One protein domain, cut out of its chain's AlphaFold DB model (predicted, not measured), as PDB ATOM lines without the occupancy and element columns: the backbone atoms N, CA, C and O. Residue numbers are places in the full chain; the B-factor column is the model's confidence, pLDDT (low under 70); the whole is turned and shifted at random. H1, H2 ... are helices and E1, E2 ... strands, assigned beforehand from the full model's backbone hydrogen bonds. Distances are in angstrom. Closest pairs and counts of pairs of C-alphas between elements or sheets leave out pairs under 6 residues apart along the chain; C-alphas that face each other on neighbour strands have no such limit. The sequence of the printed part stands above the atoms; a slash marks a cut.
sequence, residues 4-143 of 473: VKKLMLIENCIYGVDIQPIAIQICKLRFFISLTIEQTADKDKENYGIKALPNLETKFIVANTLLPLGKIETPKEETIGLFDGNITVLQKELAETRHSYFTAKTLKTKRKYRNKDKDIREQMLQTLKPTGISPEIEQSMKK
ATOM      1  N   VAL A   4       0.412  66.050 -16.140       87.81
ATOM      2  CA  VAL A   4       1.758  65.551 -15.795       87.81
ATOM      3  C   VAL A   4       1.846  65.160 -14.316       87.81
ATOM      4  O   VAL A   4       2.359  64.094 -13.987       87.81
ATOM      5  N   LYS A   5       1.274  65.977 -13.425       90.75
ATOM      6  CA  LYS A   5       1.251  65.692 -11.985       90.75
ATOM      7  C   LYS A   5       0.322  64.518 -11.661       90.75
ATOM      8  O   LYS A   5       0.680  63.689 -10.830       90.75
ATOM      9  N   LYS A   6      -0.824  64.389 -12.348       93.06
ATOM     10  CA  LYS A   6      -1.696  63.204 -12.217       93.06
ATOM     11  C   LYS A   6      -0.976  61.924 -12.649       93.06
ATOM     12  O   LYS A   6      -1.032  60.940 -11.923       93.06
ATOM     13  N   LEU A   7      -0.280  61.942 -13.787       91.56
ATOM     14  CA  LEU A   7       0.493  60.797 -14.281       91.56
ATOM     15  C   LEU A   7       1.562  60.368 -13.280       91.56
ATOM     16  O   LEU A   7       1.612  59.193 -12.938       91.56
ATOM     17  N   MET A   8       2.336  61.319 -12.752       92.25
ATOM     18  CA  MET A   8       3.352  61.042 -11.736       92.25
ATOM     19  C   MET A   8       2.753  60.356 -10.496       92.25
ATOM     20  O   MET A   8       3.332  59.397  -9.993       92.25
ATOM     21  N   LEU A   9       1.586  60.810 -10.018       94.12
ATOM     22  CA  LEU A   9       0.900  60.195  -8.874       94.12
ATOM     23  C   LEU A   9       0.385  58.785  -9.193       94.12
ATOM     24  O   LEU A   9       0.552  57.876  -8.386       94.12
ATOM     25  N   ILE A  10      -0.217  58.583 -10.367       94.31
ATOM     26  CA  ILE A  10      -0.699  57.260 -10.801       94.31
ATOM     27  C   ILE A  10       0.473  56.283 -10.926       94.31
ATOM     28  O   ILE A  10       0.378  55.126 -10.527       94.31
ATOM     29  N   GLU A  11       1.588  56.753 -11.473       92.31
ATOM     30  CA  GLU A  11       2.764  55.936 -11.722       92.31
ATOM     31  C   GLU A  11       3.537  55.583 -10.452       92.31
ATOM     32  O   GLU A  11       4.112  54.505 -10.388       92.31
ATOM     33  N   ASN A  12       3.569  56.446  -9.438       91.38
ATOM     34  CA  ASN A  12       4.475  56.247  -8.302       91.38
ATOM     35  C   ASN A  12       3.763  56.035  -6.965       91.38
ATOM     36  O   ASN A  12       4.390  55.583  -6.014       91.38
ATOM     37  N   CYS A  13       2.471  56.356  -6.868       94.69
ATOM     38  CA  CYS A  13       1.778  56.409  -5.579       94.69
ATOM     39  C   CYS A  13       0.501  55.566  -5.526       94.69
ATOM     40  O   CYS A  13       0.031  55.262  -4.433       94.69
ATOM     41  N   ILE A  14      -0.093  55.216  -6.672       96.00
ATOM     42  CA  ILE A  14      -1.412  54.577  -6.712       96.00
ATOM     43  C   ILE A  14      -1.305  53.146  -7.226       96.00
ATOM     44  O   ILE A  14      -0.817  52.883  -8.325       96.00
ATOM     45  N   TYR A  15      -1.848  52.235  -6.427       96.50
ATOM     46  CA  TYR A  15      -1.949  50.813  -6.713       96.50
ATOM     47  C   TYR A  15      -3.351  50.352  -6.319       96.50
ATOM     48  O   TYR A  15      -3.899  50.827  -5.324       96.50
ATOM     49  N   GLY A  16      -3.950  49.451  -7.093       96.38
ATOM     50  CA  GLY A  16      -5.292  48.947  -6.811       96.38
ATOM     51  C   GLY A  16      -5.406  47.450  -7.031       96.38
ATOM     52  O   GLY A  16      -4.816  46.895  -7.958       96.38
ATOM     53  N   VAL A  17      -6.176  46.803  -6.161       96.38
ATOM     54  CA  VAL A  17      -6.408  45.361  -6.191       96.38
ATOM     55  C   VAL A  17      -7.869  45.092  -5.887       96.38
ATOM     56  O   VAL A  17      -8.409  45.633  -4.927       96.38
ATOM     57  N   ASP A  18      -8.487  44.243  -6.695       96.50
ATOM     58  CA  ASP A  18      -9.827  43.717  -6.458       96.50
ATOM     59  C   ASP A  18      -9.897  42.294  -7.021       96.50
ATOM     60  O   ASP A  18      -9.207  41.966  -7.985       96.50
ATOM     61  N   ILE A  19     -10.727  41.438  -6.433       94.31
ATOM     62  CA  ILE A  19     -10.944  40.085  -6.949       94.31
ATOM     63  C   ILE A  19     -11.867  40.086  -8.176       94.31
ATOM     64  O   ILE A  19     -11.851  39.143  -8.963       94.31
ATOM     65  N   GLN A  20     -12.680  41.132  -8.353       94.25
ATOM     66  CA  GLN A  20     -13.613  41.274  -9.462       94.25
ATOM     67  C   GLN A  20     -12.937  41.976 -10.655       94.25
ATOM     68  O   GLN A  20     -12.641  43.173 -10.569       94.25
ATOM     69  N   PRO A  21     -12.775  41.303 -11.816       94.44
ATOM     70  CA  PRO A  21     -12.180  41.923 -13.002       94.44
ATOM     71  C   PRO A  21     -12.880  43.223 -13.416       94.44
ATOM     72  O   PRO A  21     -12.230  44.211 -13.752       94.44
ATOM     73  N   ILE A  22     -14.215  43.253 -13.332       94.62
ATOM     74  CA  ILE A  22     -15.022  44.413 -13.726       94.62
ATOM     75  C   ILE A  22     -14.718  45.662 -12.887       94.62
ATOM     76  O   ILE A  22     -14.660  46.760 -13.438       94.62
ATOM     77  N   ALA A  23     -14.453  45.511 -11.585       94.31
ATOM     78  CA  ALA A  23     -14.109  46.629 -10.708       94.31
ATOM     79  C   ALA A  23     -12.781  47.273 -11.138       94.31
ATOM     80  O   ALA A  23     -12.682  48.498 -11.249       94.31
ATOM     81  N   ILE A  24     -11.793  46.446 -11.492       95.44
ATOM     82  CA  ILE A  24     -10.502  46.900 -12.020       95.44
ATOM     83  C   ILE A  24     -10.656  47.594 -13.378       95.44
ATOM     84  O   ILE A  24     -10.034  48.635 -13.595       95.44
ATOM     85  N   GLN A  25     -11.498  47.084 -14.281       94.44
ATOM     86  CA  GLN A  25     -11.728  47.736 -15.577       94.44
ATOM     87  C   GLN A  25     -12.415  49.099 -15.428       94.44
ATOM     88  O   GLN A  25     -11.976  50.080 -16.031       94.44
ATOM     89  N   ILE A  26     -13.435  49.198 -14.568       95.62
ATOM     90  CA  ILE A  26     -14.097  50.474 -14.258       95.62
ATOM     91  C   ILE A  26     -13.101  51.454 -13.624       95.62
ATOM     92  O   ILE A  26     -13.090  52.636 -13.974       95.62
ATOM     93  N   CYS A  27     -12.233  50.977 -12.729       95.38
ATOM     94  CA  CYS A  27     -11.171  51.784 -12.134       95.38
ATOM     95  C   CYS A  27     -10.228  52.349 -13.208       95.38
ATOM     96  O   CYS A  27     -10.039  53.566 -13.278       95.38
ATOM     97  N   LYS A  28      -9.705  51.499 -14.102       95.44
ATOM     98  CA  LYS A  28      -8.838  51.915 -15.220       95.44
ATOM     99  C   LYS A  28      -9.523  52.959 -16.109       95.44
ATOM    100  O   LYS A  28      -8.922  53.990 -16.406       95.44
ATOM    101  N   LEU A  29     -10.793  52.744 -16.457       96.06
ATOM    102  CA  LEU A  29     -11.590  53.697 -17.234       96.06
ATOM    103  C   LEU A  29     -11.698  55.064 -16.539       96.06
ATOM    104  O   LEU A  29     -11.505  56.094 -17.181       96.06
ATOM    105  N   ARG A  30     -11.948  55.093 -15.223       95.75
ATOM    106  CA  ARG A  30     -12.008  56.347 -14.451       95.75
ATOM    107  C   ARG A  30     -10.678  57.099 -14.452       95.75
ATOM    108  O   ARG A  30     -10.679  58.322 -14.592       95.75
ATOM    109  N   PHE A  31      -9.552  56.392 -14.344       95.38
ATOM    110  CA  PHE A  31      -8.229  57.011 -14.466       95.38
ATOM    111  C   PHE A  31      -8.000  57.594 -15.862       95.38
ATOM    112  O   PHE A  31      -7.544  58.731 -15.971       95.38
ATOM    113  N   PHE A  32      -8.375  56.871 -16.918       94.94
ATOM    114  CA  PHE A  32      -8.283  57.380 -18.286       94.94
ATOM    115  C   PHE A  32      -9.133  58.624 -18.509       94.94
ATOM    116  O   PHE A  32      -8.607  59.614 -19.005       94.94
ATOM    117  N   ILE A  33     -10.396  58.629 -18.074       94.31
ATOM    118  CA  ILE A  33     -11.261  59.813 -18.176       94.31
ATOM    119  C   ILE A  33     -10.630  60.998 -17.431       94.31
ATOM    120  O   ILE A  33     -10.510  62.076 -18.003       94.31
ATOM    121  N   SER A  34     -10.142  60.792 -16.201       93.31
ATOM    122  CA  SER A  34      -9.494  61.846 -15.401       93.31
ATOM    123  C   SER A  34      -8.231  62.426 -16.051       93.31
ATOM    124  O   SER A  34      -7.897  63.590 -15.817       93.31
ATOM    125  N   LEU A  35      -7.516  61.638 -16.858       93.50
ATOM    126  CA  LEU A  35      -6.365  62.109 -17.629       93.50
ATOM    127  C   LEU A  35      -6.790  62.822 -18.915       93.50
ATOM    128  O   LEU A  35      -6.232  63.868 -19.229       93.50
ATOM    129  N   THR A  36      -7.773  62.286 -19.640       91.56
ATOM    130  CA  THR A  36      -8.241  62.830 -20.922       91.56
ATOM    131  C   THR A  36      -8.874  64.209 -20.778       91.56
ATOM    132  O   THR A  36      -8.587  65.072 -21.598       91.56
ATOM    133  N   ILE A  37      -9.665  64.455 -19.724       92.19
ATOM    134  CA  ILE A  37     -10.313  65.765 -19.502       92.19
ATOM    135  C   ILE A  37      -9.323  66.918 -19.275       92.19
ATOM    136  O   ILE A  37      -9.702  68.077 -19.386       92.19
ATOM    137  N   GLU A  38      -8.065  66.617 -18.942       90.81
ATOM    138  CA  GLU A  38      -7.010  67.621 -18.743       90.81
ATOM    139  C   GLU A  38      -6.231  67.919 -20.036       90.81
ATOM    140  O   GLU A  38      -5.280  68.699 -20.011       90.81
ATOM    141  N   GLN A  39      -6.565  67.255 -21.146       90.12
ATOM    142  CA  GLN A  39      -5.901  67.448 -22.433       90.12
ATOM    143  C   GLN A  39      -6.704  68.415 -23.306       90.12
ATOM    144  O   GLN A  39      -7.923  68.304 -23.414       90.12
ATOM    145  N   THR A  40      -6.013  69.344 -23.964       88.81
ATOM    146  CA  THR A  40      -6.613  70.304 -24.898       88.81
ATOM    147  C   THR A  40      -6.195  69.952 -26.317       88.81
ATOM    148  O   THR A  40      -5.008  69.751 -26.573       88.81
ATOM    149  N   ALA A  41      -7.167  69.866 -27.224       90.69
ATOM    150  CA  ALA A  41      -6.908  69.601 -28.632       90.69
ATOM    151  C   ALA A  41      -6.350  70.850 -29.327       90.69
ATOM    152  O   ALA A  41      -6.909  71.939 -29.214       90.69
ATOM    153  N   ASP A  42      -5.272  70.662 -30.075       91.94
ATOM    154  CA  ASP A  42      -4.568  71.674 -30.851       91.94
ATOM    155  C   ASP A  42      -4.430  71.174 -32.293       91.94
ATOM    156  O   ASP A  42      -3.659  70.255 -32.560       91.94
ATOM    157  N   LYS A  43      -5.214  71.749 -33.213       93.06
ATOM    158  CA  LYS A  43      -5.318  71.292 -34.610       93.06
ATOM    159  C   LYS A  43      -4.008  71.401 -35.387       93.06
ATOM    160  O   LYS A  43      -3.847  70.679 -36.365       93.06
ATOM    161  N   ASP A  44      -3.090  72.246 -34.932       94.81
ATOM    162  CA  ASP A  44      -1.823  72.503 -35.612       94.81
ATOM    163  C   ASP A  44      -0.730  71.501 -35.194       94.81
ATOM    164  O   ASP A  44       0.377  71.506 -35.734       94.81
ATOM    165  N   LYS A  45      -1.029  70.606 -34.238       93.44
ATOM    166  CA  LYS A  45      -0.118  69.561 -33.756       93.44
ATOM    167  C   LYS A  45      -0.522  68.171 -34.238       93.44
ATOM    168  O   LYS A  45      -1.701  67.836 -34.351       93.44
ATOM    169  N   GLU A  46       0.476  67.307 -34.417       89.25
ATOM    170  CA  GLU A  46       0.259  65.880 -34.666       89.25
ATOM    171  C   GLU A  46      -0.627  65.262 -33.569       89.25
ATOM    172  O   GLU A  46      -0.468  65.557 -32.379       89.25
ATOM    173  N   ASN A  47      -1.589  64.423 -33.973       87.94
ATOM    174  CA  ASN A  47      -2.615  63.851 -33.094       87.94
ATOM    175  C   ASN A  47      -3.353  64.911 -32.249       87.94
ATOM    176  O   ASN A  47      -3.698  64.674 -31.091       87.94
ATOM    177  N   TYR A  48      -3.557  66.105 -32.806       91.81
ATOM    178  CA  TYR A  48      -4.177  67.244 -32.135       91.81
ATOM    179  C   TYR A  48      -3.477  67.650 -30.822       91.81
ATOM    180  O   TYR A  48      -4.124  68.123 -29.890       91.81
ATOM    181  N   GLY A  49      -2.178  67.368 -30.670       88.19
ATOM    182  CA  GLY A  49      -1.448  67.595 -29.417       88.19
ATOM    183  C   GLY A  49      -1.857  66.673 -28.255       88.19
ATOM    184  O   GLY A  49      -1.346  66.830 -27.142       88.19
ATOM    185  N   ILE A  50      -2.738  65.696 -28.497       89.38
ATOM    186  CA  ILE A  50      -3.220  64.746 -27.493       89.38
ATOM    187  C   ILE A  50      -2.147  63.687 -27.235       89.38
ATOM    188  O   ILE A  50      -1.676  62.988 -28.138       89.38
ATOM    189  N   LYS A  51      -1.761  63.540 -25.970       87.56
ATOM    190  CA  LYS A  51      -0.774  62.561 -25.518       87.56
ATOM    191  C   LYS A  51      -1.425  61.193 -25.338       87.56
ATOM    192  O   LYS A  51      -2.554  61.067 -24.862       87.56
ATOM    193  N   ALA A  52      -0.661  60.152 -25.667       88.38
ATOM    194  CA  ALA A  52      -1.056  58.775 -25.403       88.38
ATOM    195  C   ALA A  52      -1.268  58.543 -23.896       88.38
ATOM    196  O   ALA A  52      -0.468  58.988 -23.068       88.38
ATOM    197  N   LEU A  53      -2.340  57.828 -23.560       92.19
ATOM    198  CA  LEU A  53      -2.649  57.419 -22.192       92.19
ATOM    199  C   LEU A  53      -1.693  56.304 -21.722       92.19
ATOM    200  O   LEU A  53      -1.211  55.525 -22.552       92.19
ATOM    201  N   PRO A  54      -1.417  56.210 -20.408       94.69
ATOM    202  CA  PRO A  54      -0.520  55.196 -19.864       94.69
ATOM    203  C   PRO A  54      -1.134  53.791 -19.927       94.69
ATOM    204  O   PRO A  54      -2.346  53.622 -20.038       94.69
ATOM    205  N   ASN A  55      -0.305  52.761 -19.798       95.31
ATOM    206  CA  ASN A  55      -0.754  51.386 -19.605       95.31
ATOM    207  C   ASN A  55      -0.906  51.107 -18.106       95.31
ATOM    208  O   ASN A  55       0.038  51.261 -17.335       95.31
ATOM    209  N   LEU A  56      -2.105  50.711 -17.683       95.19
ATOM    210  CA  LEU A  56      -2.490  50.634 -16.270       95.19
ATOM    211  C   LEU A  56      -2.459  49.207 -15.692       95.19
ATOM    212  O   LEU A  56      -2.784  49.008 -14.522       95.19
ATOM    213  N   GLU A  57      -2.098  48.196 -16.487       93.69
ATOM    214  CA  GLU A  57      -2.092  46.786 -16.075       93.69
ATOM    215  C   GLU A  57      -1.119  46.494 -14.926       93.69
ATOM    216  O   GLU A  57      -1.419  45.666 -14.074       93.69
ATOM    217  N   THR A  58      -0.007  47.224 -14.842       92.75
ATOM    218  CA  THR A  58       0.988  47.074 -13.766       92.75
ATOM    219  C   THR A  58       0.608  47.820 -12.480       92.75
ATOM    220  O   THR A  58       1.313  47.710 -11.479       92.75
ATOM    221  N   LYS A  59      -0.496  48.585 -12.490       94.81
ATOM    222  CA  LYS A  59      -0.984  49.383 -11.349       94.81
ATOM    223  C   LYS A  59      -2.268  48.856 -10.735       94.81
ATOM    224  O   LYS A  59      -2.451  48.960  -9.525       94.81
ATOM    225  N   PHE A  60      -3.146  48.292 -11.558       95.31
ATOM    226  CA  PHE A  60      -4.445  47.790 -11.124       95.31
ATOM    227  C   PHE A  60      -4.591  46.322 -11.509       95.31
ATOM    228  O   PHE A  60      -4.745  45.995 -12.693       95.31
ATOM    229  N   ILE A  61      -4.536  45.464 -10.493       94.62
ATOM    230  CA  ILE A  61      -4.398  44.014 -10.627       94.62
ATOM    231  C   ILE A  61      -5.653  43.315 -10.119       94.62
ATOM    232  O   ILE A  61      -6.248  43.710  -9.119       94.62
ATOM    233  N   VAL A  62      -6.037  42.247 -10.815       96.19
ATOM    234  CA  VAL A  62      -7.136  41.379 -10.402       96.19
ATOM    235  C   VAL A  62      -6.575  40.234  -9.558       96.19
ATOM    236  O   VAL A  62      -5.922  39.332 -10.088       96.19
ATOM    237  N   ALA A  63      -6.786  40.277  -8.242       95.94
ATOM    238  CA  ALA A  63      -6.219  39.298  -7.316       95.94
ATOM    239  C   ALA A  63      -7.037  39.127  -6.030       95.94
ATOM    240  O   ALA A  63      -7.706  40.049  -5.562       95.94
ATOM    241  N   ASN A  64      -6.923  37.954  -5.406       95.56
ATOM    242  CA  ASN A  64      -7.422  37.731  -4.056       95.56
ATOM    243  C   ASN A  64      -6.435  38.278  -3.011       95.56
ATOM    244  O   ASN A  64      -5.462  37.619  -2.649       95.56
ATOM    245  N   THR A  65      -6.714  39.475  -2.484       96.00
ATOM    246  CA  THR A  65      -5.863  40.157  -1.490       96.00
ATOM    247  C   THR A  65      -5.663  39.366  -0.193       96.00
ATOM    248  O   THR A  65      -4.655  39.559   0.488       96.00
ATOM    249  N   LEU A  66      -6.608  38.492   0.172       96.50
ATOM    250  CA  LEU A  66      -6.569  37.773   1.446       96.50
ATOM    251  C   LEU A  66      -5.747  36.484   1.412       96.50
ATOM    252  O   LEU A  66      -5.460  35.936   2.477       96.50
ATOM    253  N   LEU A  67      -5.375  35.987   0.235       95.44
ATOM    254  CA  LEU A  67      -4.586  34.768   0.114       95.44
ATOM    255  C   LEU A  67      -3.128  35.124  -0.212       95.44
ATOM    256  O   LEU A  67      -2.880  35.838  -1.186       95.44
ATOM    257  N   PRO A  68      -2.152  34.672   0.595       92.81
ATOM    258  CA  PRO A  68      -0.744  34.924   0.314       92.81
ATOM    259  C   PRO A  68      -0.249  34.064  -0.857       92.81
ATOM    260  O   PRO A  68      -0.830  33.021  -1.170       92.81
ATOM    261  N   LEU A  69       0.859  34.480  -1.477       90.19
ATOM    262  CA  LEU A  69       1.545  33.712  -2.523       90.19
ATOM    263  C   LEU A  69       1.955  32.313  -2.019       90.19
ATOM    264  O   LEU A  69       1.676  31.310  -2.682       90.19
ATOM    265  N   GLY A  70       2.524  32.247  -0.813       84.94
ATOM    266  CA  GLY A  70       3.067  31.037  -0.194       84.94
ATOM    267  C   GLY A  70       4.453  31.304   0.396       84.94
ATOM    268  O   GLY A  70       4.806  32.460   0.623       84.94
ATOM    269  N   LYS A  71       5.235  30.247   0.654       75.62
ATOM    270  CA  LYS A  71       6.649  30.380   1.046       75.62
ATOM    271  C   LYS A  71       7.503  30.650  -0.189       75.62
ATOM    272  O   LYS A  71       7.337  29.976  -1.199       75.62
ATOM    273  N   ILE A  72       8.418  31.608  -0.085       65.69
ATOM    274  CA  ILE A  72       9.312  32.005  -1.185       65.69
ATOM    275  C   ILE A  72      10.779  32.007  -0.728       65.69
ATOM    276  O   ILE A  72      11.677  31.866  -1.549       65.69
ATOM    277  N   GLU A  73      11.020  32.089   0.580       61.88
ATOM    278  CA  GLU A  73      12.353  32.055   1.182       61.88
ATOM    279  C   GLU A  73      12.838  30.615   1.379       61.88
ATOM    280  O   GLU A  73      12.079  29.736   1.806       61.88
ATOM    281  N   THR A  74      14.113  30.369   1.072       56.06
ATOM    282  CA  THR A  74      14.762  29.077   1.304       56.06
ATOM    283  C   THR A  74      15.167  28.936   2.781       56.06
ATOM    284  O   THR A  74      15.576  29.919   3.393       56.06
ATOM    285  N   PRO A  75      15.105  27.734   3.392       50.41
ATOM    286  CA  PRO A  75      15.382  27.529   4.825       50.41
ATOM    287  C   PRO A  75      16.834  27.751   5.300       50.41
ATOM    288  O   PRO A  75      17.223  27.181   6.315       50.41
ATOM    289  N   LYS A  76      17.673  28.503   4.580       49.62
ATOM    290  CA  LYS A  76      19.089  28.697   4.929       49.62
ATOM    291  C   LYS A  76      19.451  30.178   4.965       49.62
ATOM    292  O   LYS A  76      20.056  30.699   4.034       49.62
ATOM    293  N   GLU A  77      19.152  30.810   6.096       42.59
ATOM    294  CA  GLU A  77      19.642  32.148   6.463       42.59
ATOM    295  C   GLU A  77      21.180  32.211   6.653       42.59
ATOM    296  O   GLU A  77      21.725  33.288   6.863       42.59
ATOM    297  N   GLU A  78      21.921  31.101   6.518       39.81
ATOM    298  CA  GLU A  78      23.388  31.077   6.686       39.81
ATOM    299  C   GLU A  78      24.211  31.213   5.391       39.81
ATOM    300  O   GLU A  78      25.432  31.328   5.455       39.81
ATOM    301  N   THR A  79      23.595  31.266   4.204       37.06
ATOM    302  CA  THR A  79      24.327  31.523   2.943       37.06
ATOM    303  C   THR A  79      23.984  32.882   2.345       37.06
ATOM    304  O   THR A  79      23.448  32.989   1.244       37.06
ATOM    305  N   ILE A  80      24.367  33.942   3.055       45.38
ATOM    306  CA  ILE A  80      24.711  35.213   2.408       45.38
ATOM    307  C   ILE A  80      25.905  34.917   1.484       45.38
ATOM    308  O   ILE A  80      26.918  34.393   1.942       45.38
ATOM    309  N   GLY A  81      25.808  35.201   0.181       44.75
ATOM    310  CA  GLY A  81      26.953  34.970  -0.707       44.75
ATOM    311  C   GLY A  81      26.800  35.443  -2.145       44.75
ATOM    312  O   GLY A  81      27.352  36.471  -2.505       44.75
ATOM    313  N   LEU A  82      26.096  34.690  -2.997       38.97
ATOM    314  CA  LEU A  82      26.150  34.902  -4.459       38.97
ATOM    315  C   LEU A  82      24.821  34.664  -5.202       38.97
ATOM    316  O   LEU A  82      24.641  35.179  -6.302       38.97
ATOM    317  N   PHE A  83      23.870  33.923  -4.623       46.44
ATOM    318  CA  PHE A  83      22.648  33.499  -5.328       46.44
ATOM    319  C   PHE A  83      21.423  34.386  -5.052       46.44
ATOM    320  O   PHE A  83      20.613  34.596  -5.953       46.44
ATOM    321  N   ASP A  84      21.336  34.987  -3.862       55.12
ATOM    322  CA  ASP A  84      20.281  35.952  -3.510       55.12
ATOM    323  C   ASP A  84      20.428  37.280  -4.288       55.12
ATOM    324  O   ASP A  84      19.454  37.939  -4.666       55.12
ATOM    325  N   GLY A  85      21.672  37.617  -4.651       59.09
ATOM    326  CA  GLY A  85      21.987  38.750  -5.520       59.09
ATOM    327  C   GLY A  85      21.356  38.621  -6.908       59.09
ATOM    328  O   GLY A  85      20.799  39.591  -7.413       59.09
ATOM    329  N   ASN A  86      21.354  37.421  -7.501       73.50
ATOM    330  CA  ASN A  86      20.797  37.214  -8.841       73.50
ATOM    331  C   ASN A  86      19.269  37.349  -8.862       73.50
ATOM    332  O   ASN A  86      18.728  37.994  -9.757       73.50
ATOM    333  N   ILE A  87      18.562  36.810  -7.862       78.62
ATOM    334  CA  ILE A  87      17.102  36.966  -7.771       78.62
ATOM    335  C   ILE A  87      16.728  38.417  -7.473       78.62
ATOM    336  O   ILE A  87      15.834  38.955  -8.125       78.62
ATOM    337  N   THR A  88      17.443  39.086  -6.567       80.00
ATOM    338  CA  THR A  88      17.212  40.505  -6.263       80.00
ATOM    339  C   THR A  88      17.436  41.396  -7.492       80.00
ATOM    340  O   THR A  88      16.651  42.314  -7.749       80.00
ATOM    341  N   VAL A  89      18.462  41.106  -8.300       86.75
ATOM    342  CA  VAL A  89      18.711  41.794  -9.578       86.75
ATOM    343  C   VAL A  89      17.558  41.564 -10.554       86.75
ATOM    344  O   VAL A  89      17.026  42.535 -11.092       86.75
ATOM    345  N   LEU A  90      17.111  40.317 -10.729       89.00
ATOM    346  CA  LEU A  90      15.974  39.999 -11.598       89.00
ATOM    347  C   LEU A  90      14.676  40.664 -11.112       89.00
ATOM    348  O   LEU A  90      13.879  41.127 -11.924       89.00
ATOM    349  N   GLN A  91      14.446  40.765  -9.798       85.38
ATOM    350  CA  GLN A  91      13.285  41.467  -9.238       85.38
ATOM    351  C   GLN A  91      13.322  42.963  -9.561       85.38
ATOM    352  O   GLN A  91      12.302  43.543  -9.943       85.38
ATOM    353  N   LYS A  92      14.498  43.588  -9.444       87.94
ATOM    354  CA  LYS A  92      14.695  44.985  -9.836       87.94
ATOM    355  C   LYS A  92      14.457  45.170 -11.336       87.94
ATOM    356  O   LYS A  92      13.722  46.073 -11.729       87.94
ATOM    357  N   GLU A  93      14.994  44.278 -12.164       92.75
ATOM    358  CA  GLU A  93      14.793  44.310 -13.613       92.75
ATOM    359  C   GLU A  93      13.315  44.119 -14.000       92.75
ATOM    360  O   GLU A  93      12.812  44.771 -14.923       92.75
ATOM    361  N   LEU A  94      12.586  43.266 -13.275       91.56
ATOM    362  CA  LEU A  94      11.146  43.080 -13.441       91.56
ATOM    363  C   LEU A  94      10.387  44.380 -13.136       91.56
ATOM    364  O   LEU A  94       9.531  44.796 -13.921       91.56
ATOM    365  N   ALA A  95      10.726  45.051 -12.031       90.00
ATOM    366  CA  ALA A  95      10.126  46.330 -11.652       90.00
ATOM    367  C   ALA A  95      10.399  47.426 -12.702       90.00
ATOM    368  O   ALA A  95       9.468  48.111 -13.133       90.00
ATOM    369  N   GLU A  96      11.637  47.545 -13.187       92.19
ATOM    370  CA  GLU A  96      12.027  48.490 -14.247       92.19
ATOM    371  C   GLU A  96      11.325  48.195 -15.583       92.19
ATOM    372  O   GLU A  96      10.890  49.107 -16.296       92.19
ATOM    373  N   THR A  97      11.160  46.913 -15.919       94.75
ATOM    374  CA  THR A  97      10.437  46.472 -17.119       94.75
ATOM    375  C   THR A  97       8.965  46.881 -17.050       94.75
ATOM    376  O   THR A  97       8.422  47.418 -18.020       94.75
ATOM    377  N   ARG A  98       8.322  46.702 -15.891       92.88
ATOM    378  CA  ARG A  98       6.928  47.110 -15.652       92.88
ATOM    379  C   ARG A  98       6.744  48.623 -15.625       92.88
ATOM    380  O   ARG A  98       5.731  49.116 -16.123       92.88
ATOM    381  N   HIS A  99       7.719  49.353 -15.089       92.38
ATOM    382  CA  HIS A  99       7.759  50.813 -15.156       92.38
ATOM    383  C   HIS A  99       7.857  51.288 -16.612       92.38
ATOM    384  O   HIS A  99       7.046  52.088 -17.070       92.38
ATOM    385  N   SER A 100       8.752  50.693 -17.403       94.50
ATOM    386  CA  SER A 100       8.874  51.006 -18.831       94.50
ATOM    387  C   SER A 100       7.591  50.697 -19.616       94.50
ATOM    388  O   SER A 100       7.192  51.456 -20.500       94.50
ATOM    389  N   TYR A 101       6.898  49.604 -19.278       95.44
ATOM    390  CA  TYR A 101       5.609  49.265 -19.881       95.44
ATOM    391  C   TYR A 101       4.533  50.335 -19.631       95.44
ATOM    392  O   TYR A 101       3.754  50.614 -20.542       95.44
ATOM    393  N   PHE A 102       4.500  50.982 -18.458       93.88
ATOM    394  CA  PHE A 102       3.505  52.013 -18.121       93.88
ATOM    395  C   PHE A 102       3.445  53.136 -19.171       93.88
ATOM    396  O   PHE A 102       2.364  53.540 -19.594       93.88
ATOM    397  N   THR A 103       4.595  53.581 -19.674       91.69
ATOM    398  CA  THR A 103       4.697  54.663 -20.672       91.69
ATOM    399  C   THR A 103       4.764  54.182 -22.129       91.69
ATOM    400  O   THR A 103       4.805  55.002 -23.053       91.69
ATOM    401  N   ALA A 104       4.767  52.866 -22.378       93.69
ATOM    402  CA  ALA A 104       4.951  52.303 -23.715       93.69
ATOM    403  C   ALA A 104       3.824  52.709 -24.683       93.69
ATOM    404  O   ALA A 104       2.647  52.408 -24.466       93.69
ATOM    405  N   LYS A 105       4.186  53.354 -25.799       90.62
ATOM    406  CA  LYS A 105       3.215  53.943 -26.742       90.62
ATOM    407  C   LYS A 105       2.783  52.990 -27.853       90.62
ATOM    408  O   LYS A 105       1.624  52.987 -28.252       90.62
ATOM    409  N   THR A 106       3.699  52.166 -28.359       91.75
ATOM    410  CA  THR A 106       3.474  51.362 -29.572       91.75
ATOM    411  C   THR A 106       3.196  49.900 -29.246       91.75
ATOM    412  O   THR A 106       3.697  49.365 -28.260       91.75
ATOM    413  N   LEU A 107       2.463  49.198 -30.115       91.62
ATOM    414  CA  LEU A 107       2.235  47.754 -29.960       91.62
ATOM    415  C   LEU A 107       3.550  46.963 -29.869       91.62
ATOM    416  O   LEU A 107       3.655  46.043 -29.060       91.62
ATOM    417  N   LYS A 108       4.570  47.353 -30.644       95.69
ATOM    418  CA  LYS A 108       5.904  46.732 -30.620       95.69
ATOM    419  C   LYS A 108       6.589  46.894 -29.259       95.69
ATOM    420  O   LYS A 108       7.094  45.915 -28.720       95.69
ATOM    421  N   THR A 109       6.581  48.102 -28.688       95.56
ATOM    422  CA  THR A 109       7.188  48.359 -27.366       95.56
ATOM    423  C   THR A 109       6.412  47.674 -26.245       95.56
ATOM    424  O   THR A 109       7.024  47.021 -25.405       95.56
ATOM    425  N   LYS A 110       5.074  47.698 -26.288       94.94
ATOM    426  CA  LYS A 110       4.225  46.949 -25.348       94.94
ATOM    427  C   LYS A 110       4.533  45.450 -25.384       94.94
ATOM    428  O   LYS A 110       4.788  44.865 -24.338       94.94
ATOM    429  N   ARG A 111       4.576  44.833 -26.573       96.00
ATOM    430  CA  ARG A 111       4.933  43.409 -26.735       96.00
ATOM    431  C   ARG A 111       6.344  43.103 -26.226       96.00
ATOM    432  O   ARG A 111       6.512  42.122 -25.515       96.00
ATOM    433  N   LYS A 112       7.327  43.963 -26.521       96.94
ATOM    434  CA  LYS A 112       8.706  43.825 -26.020       96.94
ATOM    435  C   LYS A 112       8.743  43.715 -24.493       96.94
ATOM    436  O   LYS A 112       9.344  42.780 -23.979       96.94
ATOM    437  N   TYR A 113       8.104  44.642 -23.776       96.88
ATOM    438  CA  TYR A 113       8.126  44.630 -22.309       96.88
ATOM    439  C   TYR A 113       7.307  43.483 -21.708       96.88
ATOM    440  O   TYR A 113       7.727  42.920 -20.705       96.88
ATOM    441  N   ARG A 114       6.193  43.083 -22.338       95.25
ATOM    442  CA  ARG A 114       5.418  41.903 -21.914       95.25
ATOM    443  C   ARG A 114       6.233  40.615 -22.000       95.25
ATOM    444  O   ARG A 114       6.224  39.830 -21.059       95.25
ATOM    445  N   ASN A 115       6.947  40.422 -23.109       95.44
ATOM    446  CA  ASN A 115       7.820  39.265 -23.282       95.44
ATOM    447  C   ASN A 115       8.968  39.311 -22.272       95.44
ATOM    448  O   ASN A 115       9.156  38.349 -21.546       95.44
ATOM    449  N   LYS A 116       9.629  40.469 -22.123       96.12
ATOM    450  CA  LYS A 116      10.707  40.644 -21.142       96.12
ATOM    451  C   LYS A 116      10.257  40.339 -19.703       96.12
ATOM    452  O   LYS A 116      10.973  39.661 -18.983       96.12
ATOM    453  N   ASP A 117       9.075  40.797 -19.287       95.06
ATOM    454  CA  ASP A 117       8.503  40.482 -17.966       95.06
ATOM    455  C   ASP A 117       8.339  38.966 -17.768       95.06
ATOM    456  O   ASP A 117       8.719  38.426 -16.728       95.06
ATOM    457  N   LYS A 118       7.810  38.275 -18.784       93.69
ATOM    458  CA  LYS A 118       7.655  36.818 -18.771       93.69
ATOM    459  C   LYS A 118       9.007  36.103 -18.702       93.69
ATOM    460  O   LYS A 118       9.176  35.241 -17.844       93.69
ATOM    461  N   ASP A 119       9.956  36.504 -19.543       94.25
ATOM    462  CA  ASP A 119      11.296  35.916 -19.614       94.25
ATOM    463  C   ASP A 119      12.025  36.052 -18.270       94.25
ATOM    464  O   ASP A 119      12.594  35.082 -17.779       94.25
ATOM    465  N   ILE A 120      11.938  37.219 -17.618       93.38
ATOM    466  CA  ILE A 120      12.525  37.448 -16.289       93.38
ATOM    467  C   ILE A 120      11.924  36.494 -15.249       93.38
ATOM    468  O   ILE A 120      12.655  35.887 -14.466       93.38
ATOM    469  N   ARG A 121      10.596  36.316 -15.237       91.06
ATOM    470  CA  ARG A 121       9.938  35.392 -14.296       91.06
ATOM    471  C   ARG A 121      10.350  33.939 -14.546       91.06
ATOM    472  O   ARG A 121      10.593  33.202 -13.592       91.06
ATOM    473  N   GLU A 122      10.463  33.526 -15.808       91.06
ATOM    474  CA  GLU A 122      10.953  32.191 -16.172       91.06
ATOM    475  C   GLU A 122      12.420  31.987 -15.758       91.06
ATOM    476  O   GLU A 122      12.751  30.944 -15.190       91.06
ATOM    477  N   GLN A 123      13.276  32.995 -15.962       89.94
ATOM    478  CA  GLN A 123      14.672  32.985 -15.521       89.94
ATOM    479  C   GLN A 123      14.784  32.836 -14.004       89.94
ATOM    480  O   GLN A 123      15.541  31.988 -13.544       89.94
ATOM    481  N   MET A 124      13.975  33.558 -13.220       85.56
ATOM    482  CA  MET A 124      13.953  33.407 -11.758       85.56
ATOM    483  C   MET A 124      13.671  31.960 -11.334       85.56
ATOM    484  O   MET A 124      14.361  31.418 -10.472       85.56
ATOM    485  N   LEU A 125      12.687  31.299 -11.957       83.00
ATOM    486  CA  LEU A 125      12.388  29.894 -11.667       83.00
ATOM    487  C   LEU A 125      13.556  28.972 -12.053       83.00
ATOM    488  O   LEU A 125      13.852  28.022 -11.329       83.00
ATOM    489  N   GLN A 126      14.228  29.239 -13.175       84.69
ATOM    490  CA  GLN A 126      15.400  28.472 -13.604       84.69
ATOM    491  C   GLN A 126      16.590  28.653 -12.658       84.69
ATOM    492  O   GLN A 126      17.252  27.669 -12.349       84.69
ATOM    493  N   THR A 127      16.826  29.862 -12.145       80.12
ATOM    494  CA  THR A 127      17.882  30.143 -11.160       80.12
ATOM    495  C   THR A 127      17.645  29.410  -9.838       80.12
ATOM    496  O   THR A 127      18.604  29.003  -9.187       80.12
ATOM    497  N   LEU A 128      16.385  29.184  -9.452       75.25
ATOM    498  CA  LEU A 128      16.041  28.509  -8.198       75.25
ATOM    499  C   LEU A 128      16.114  26.974  -8.281       75.25
ATOM    500  O   LEU A 128      16.473  26.334  -7.294       75.25
ATOM    501  N   LYS A 129      15.841  26.354  -9.437       73.19
ATOM    502  CA  LYS A 129      15.839  24.879  -9.586       73.19
ATOM    503  C   LYS A 129      17.134  24.173  -9.122       73.19
ATOM    504  O   LYS A 129      17.014  23.175  -8.415       73.19
ATOM    505  N   PRO A 130      18.352  24.654  -9.448       66.38
ATOM    506  CA  PRO A 130      19.600  24.015  -9.020       66.38
ATOM    507  C   PRO A 130      19.861  24.073  -7.510       66.38
ATOM    508  O   PRO A 130      20.706  23.339  -7.013       66.38
ATOM    509  N   THR A 131      19.163  24.945  -6.774       66.81
ATOM    510  CA  THR A 131      19.453  25.222  -5.356       66.81
ATOM    511  C   THR A 131      18.781  24.257  -4.372       66.81
ATOM    512  O   THR A 131      19.001  24.370  -3.169       66.81
ATOM    513  N   GLY A 132      17.986  23.293  -4.855       66.69
ATOM    514  CA  GLY A 132      17.281  22.340  -3.991       66.69
ATOM    515  C   GLY A 132      16.146  22.985  -3.186       66.69
ATOM    516  O   GLY A 132      16.065  22.805  -1.972       66.69
ATOM    517  N   ILE A 133      15.281  23.761  -3.853       75.31
ATOM    518  CA  ILE A 133      14.102  24.384  -3.231       75.31
ATOM    519  C   ILE A 133      13.088  23.334  -2.760       75.31
ATOM    520  O   ILE A 133      12.933  22.278  -3.373       75.31
ATOM    521  N   SER A 134      12.368  23.639  -1.679       82.25
ATOM    522  CA  SER A 134      11.289  22.770  -1.206       82.25
ATOM    523  C   SER A 134      10.097  22.781  -2.184       82.25
ATOM    524  O   SER A 134       9.909  23.766  -2.914       82.25
ATOM    525  N   PRO A 135       9.249  21.733  -2.191       84.38
ATOM    526  CA  PRO A 135       8.047  21.690  -3.027       84.38
ATOM    527  C   PRO A 135       7.120  22.904  -2.848       84.38
ATOM    528  O   PRO A 135       6.480  23.344  -3.803       84.38
ATOM    529  N   GLU A 136       7.060  23.487  -1.647       83.88
ATOM    530  CA  GLU A 136       6.225  24.662  -1.358       83.88
ATOM    531  C   GLU A 136       6.744  25.930  -2.052       83.88
ATOM    532  O   GLU A 136       5.954  26.729  -2.567       83.88
ATOM    533  N   ILE A 137       8.069  26.108  -2.093       82.50
ATOM    534  CA  ILE A 137       8.713  27.237  -2.780       82.50
ATOM    535  C   ILE A 137       8.549  27.078  -4.288       82.50
ATOM    536  O   ILE A 137       8.175  28.027  -4.978       82.50
ATOM    537  N   GLU A 138       8.755  25.864  -4.807       83.81
ATOM    538  CA  GLU A 138       8.553  25.582  -6.228       83.81
ATOM    539  C   GLU A 138       7.105  25.864  -6.653       83.81
ATOM    540  O   GLU A 138       6.869  26.473  -7.700       83.81
ATOM    541  N   GLN A 139       6.123  25.479  -5.833       87.44
ATOM    542  CA  GLN A 139       4.714  25.768  -6.091       87.44
ATOM    543  C   GLN A 139       4.434  27.276  -6.125       87.44
ATOM    544  O   GLN A 139       3.738  27.750  -7.025       87.44
ATOM    545  N   SER A 140       4.992  28.035  -5.183       88.31
ATOM    546  CA  SER A 140       4.835  29.492  -5.130       88.31
ATOM    547  C   SER A 140       5.468  30.162  -6.355       88.31
ATOM    548  O   SER A 140       4.829  30.969  -7.027       88.31
ATOM    549  N   MET A 141       6.673  29.754  -6.751       86.88
ATOM    550  CA  MET A 141       7.330  30.288  -7.948       86.88
ATOM    551  C   MET A 141       6.604  29.923  -9.242       86.88
ATOM    552  O   MET A 141       6.489  30.752 -10.146       86.88
ATOM    553  N   LYS A 142       6.028  28.719  -9.331       87.94
ATOM    554  CA  LYS A 142       5.152  28.356 -10.452       87.94
ATOM    555  C   LYS A 142       3.967  29.314 -10.555       87.94
ATOM    556  O   LYS A 142       3.647  29.718 -11.670       87.94
ATOM    557  N   LYS A 143       3.353  29.732  -9.443       91.31
ATOM    558  CA  LYS A 143       2.280  30.741  -9.479       91.31
ATOM    559  C   LYS A 143       2.760  32.070 -10.068       91.31
ATOM    560  O   LYS A 143       2.063  32.632 -10.905       91.31
TER     561      LYS A 143
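What this domain is: This is residues 4 to 143 of the 473 residues of the protein "Site-specific DNA-methyltransferase (adenine-specific)" of uncultured Gammaproteobacteria bacterium (UniProt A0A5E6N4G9). You will see two lobes: a smaller one, where the short strands E1 and E2 lie side by side with residues 21 to 28 of H2 packed by them and H1 near H2, and a long helical hairpin of H4 and H5, after which H6 folds back. The loop with H3 lies far out at one end, and residues 76 to 82 stick out at the other. The 140 printed residues hold six named helices and two strands, in the order H1 E1 H2 H3 E2 H4 H5 H6; the sheet E1 E2 is parallel and the class is mostly helix. The whole is loose, radius of gyration of the C-alphas 19.2 A, spanning 63 by 30 by 23 A.

Where its parts are: Find C-alpha 4 at (1.758, 65.551, -15.795), where H1 begins, residues 4 to 12. Go on to E1, residues 16 to 18, H2, residues 21 to 36, 22.7 A long, H3, residues 46 to 49, and E2, residues 60 to 62. Then come H4, residues 83 to 103, 31.7 A, H5, residues 107 to 131, 37.5 A, and H6, residues 135 to 143, ending at C-alpha 143 (2.280, 30.741, -9.479).

How they stand to each other: E1, H2, H3 and E2 form a strand-helix-strand unit, two parallel strands with helices between, its crossover right-handed; N 61 and O 16 are 2.9 A apart. H1 and H2 are close but not clearly touching, C-alphas Lys 6 and Leu 35 closest at 7.2 A. The hairpin H4 and H5 touches, closest C-alphas Tyr 101 and Tyr 113, 5.8 A. O i to N i+4 pairs are within hydrogen-bond range throughout H1, H2 and H6, in 15 of 17 in H4 and 19 of 21 in H5.

The domain as a whole: The printed part has no cut; the link E2 to H4 is long, and pLDDT is under 70 at residues 72 to 85 and 130 to 132.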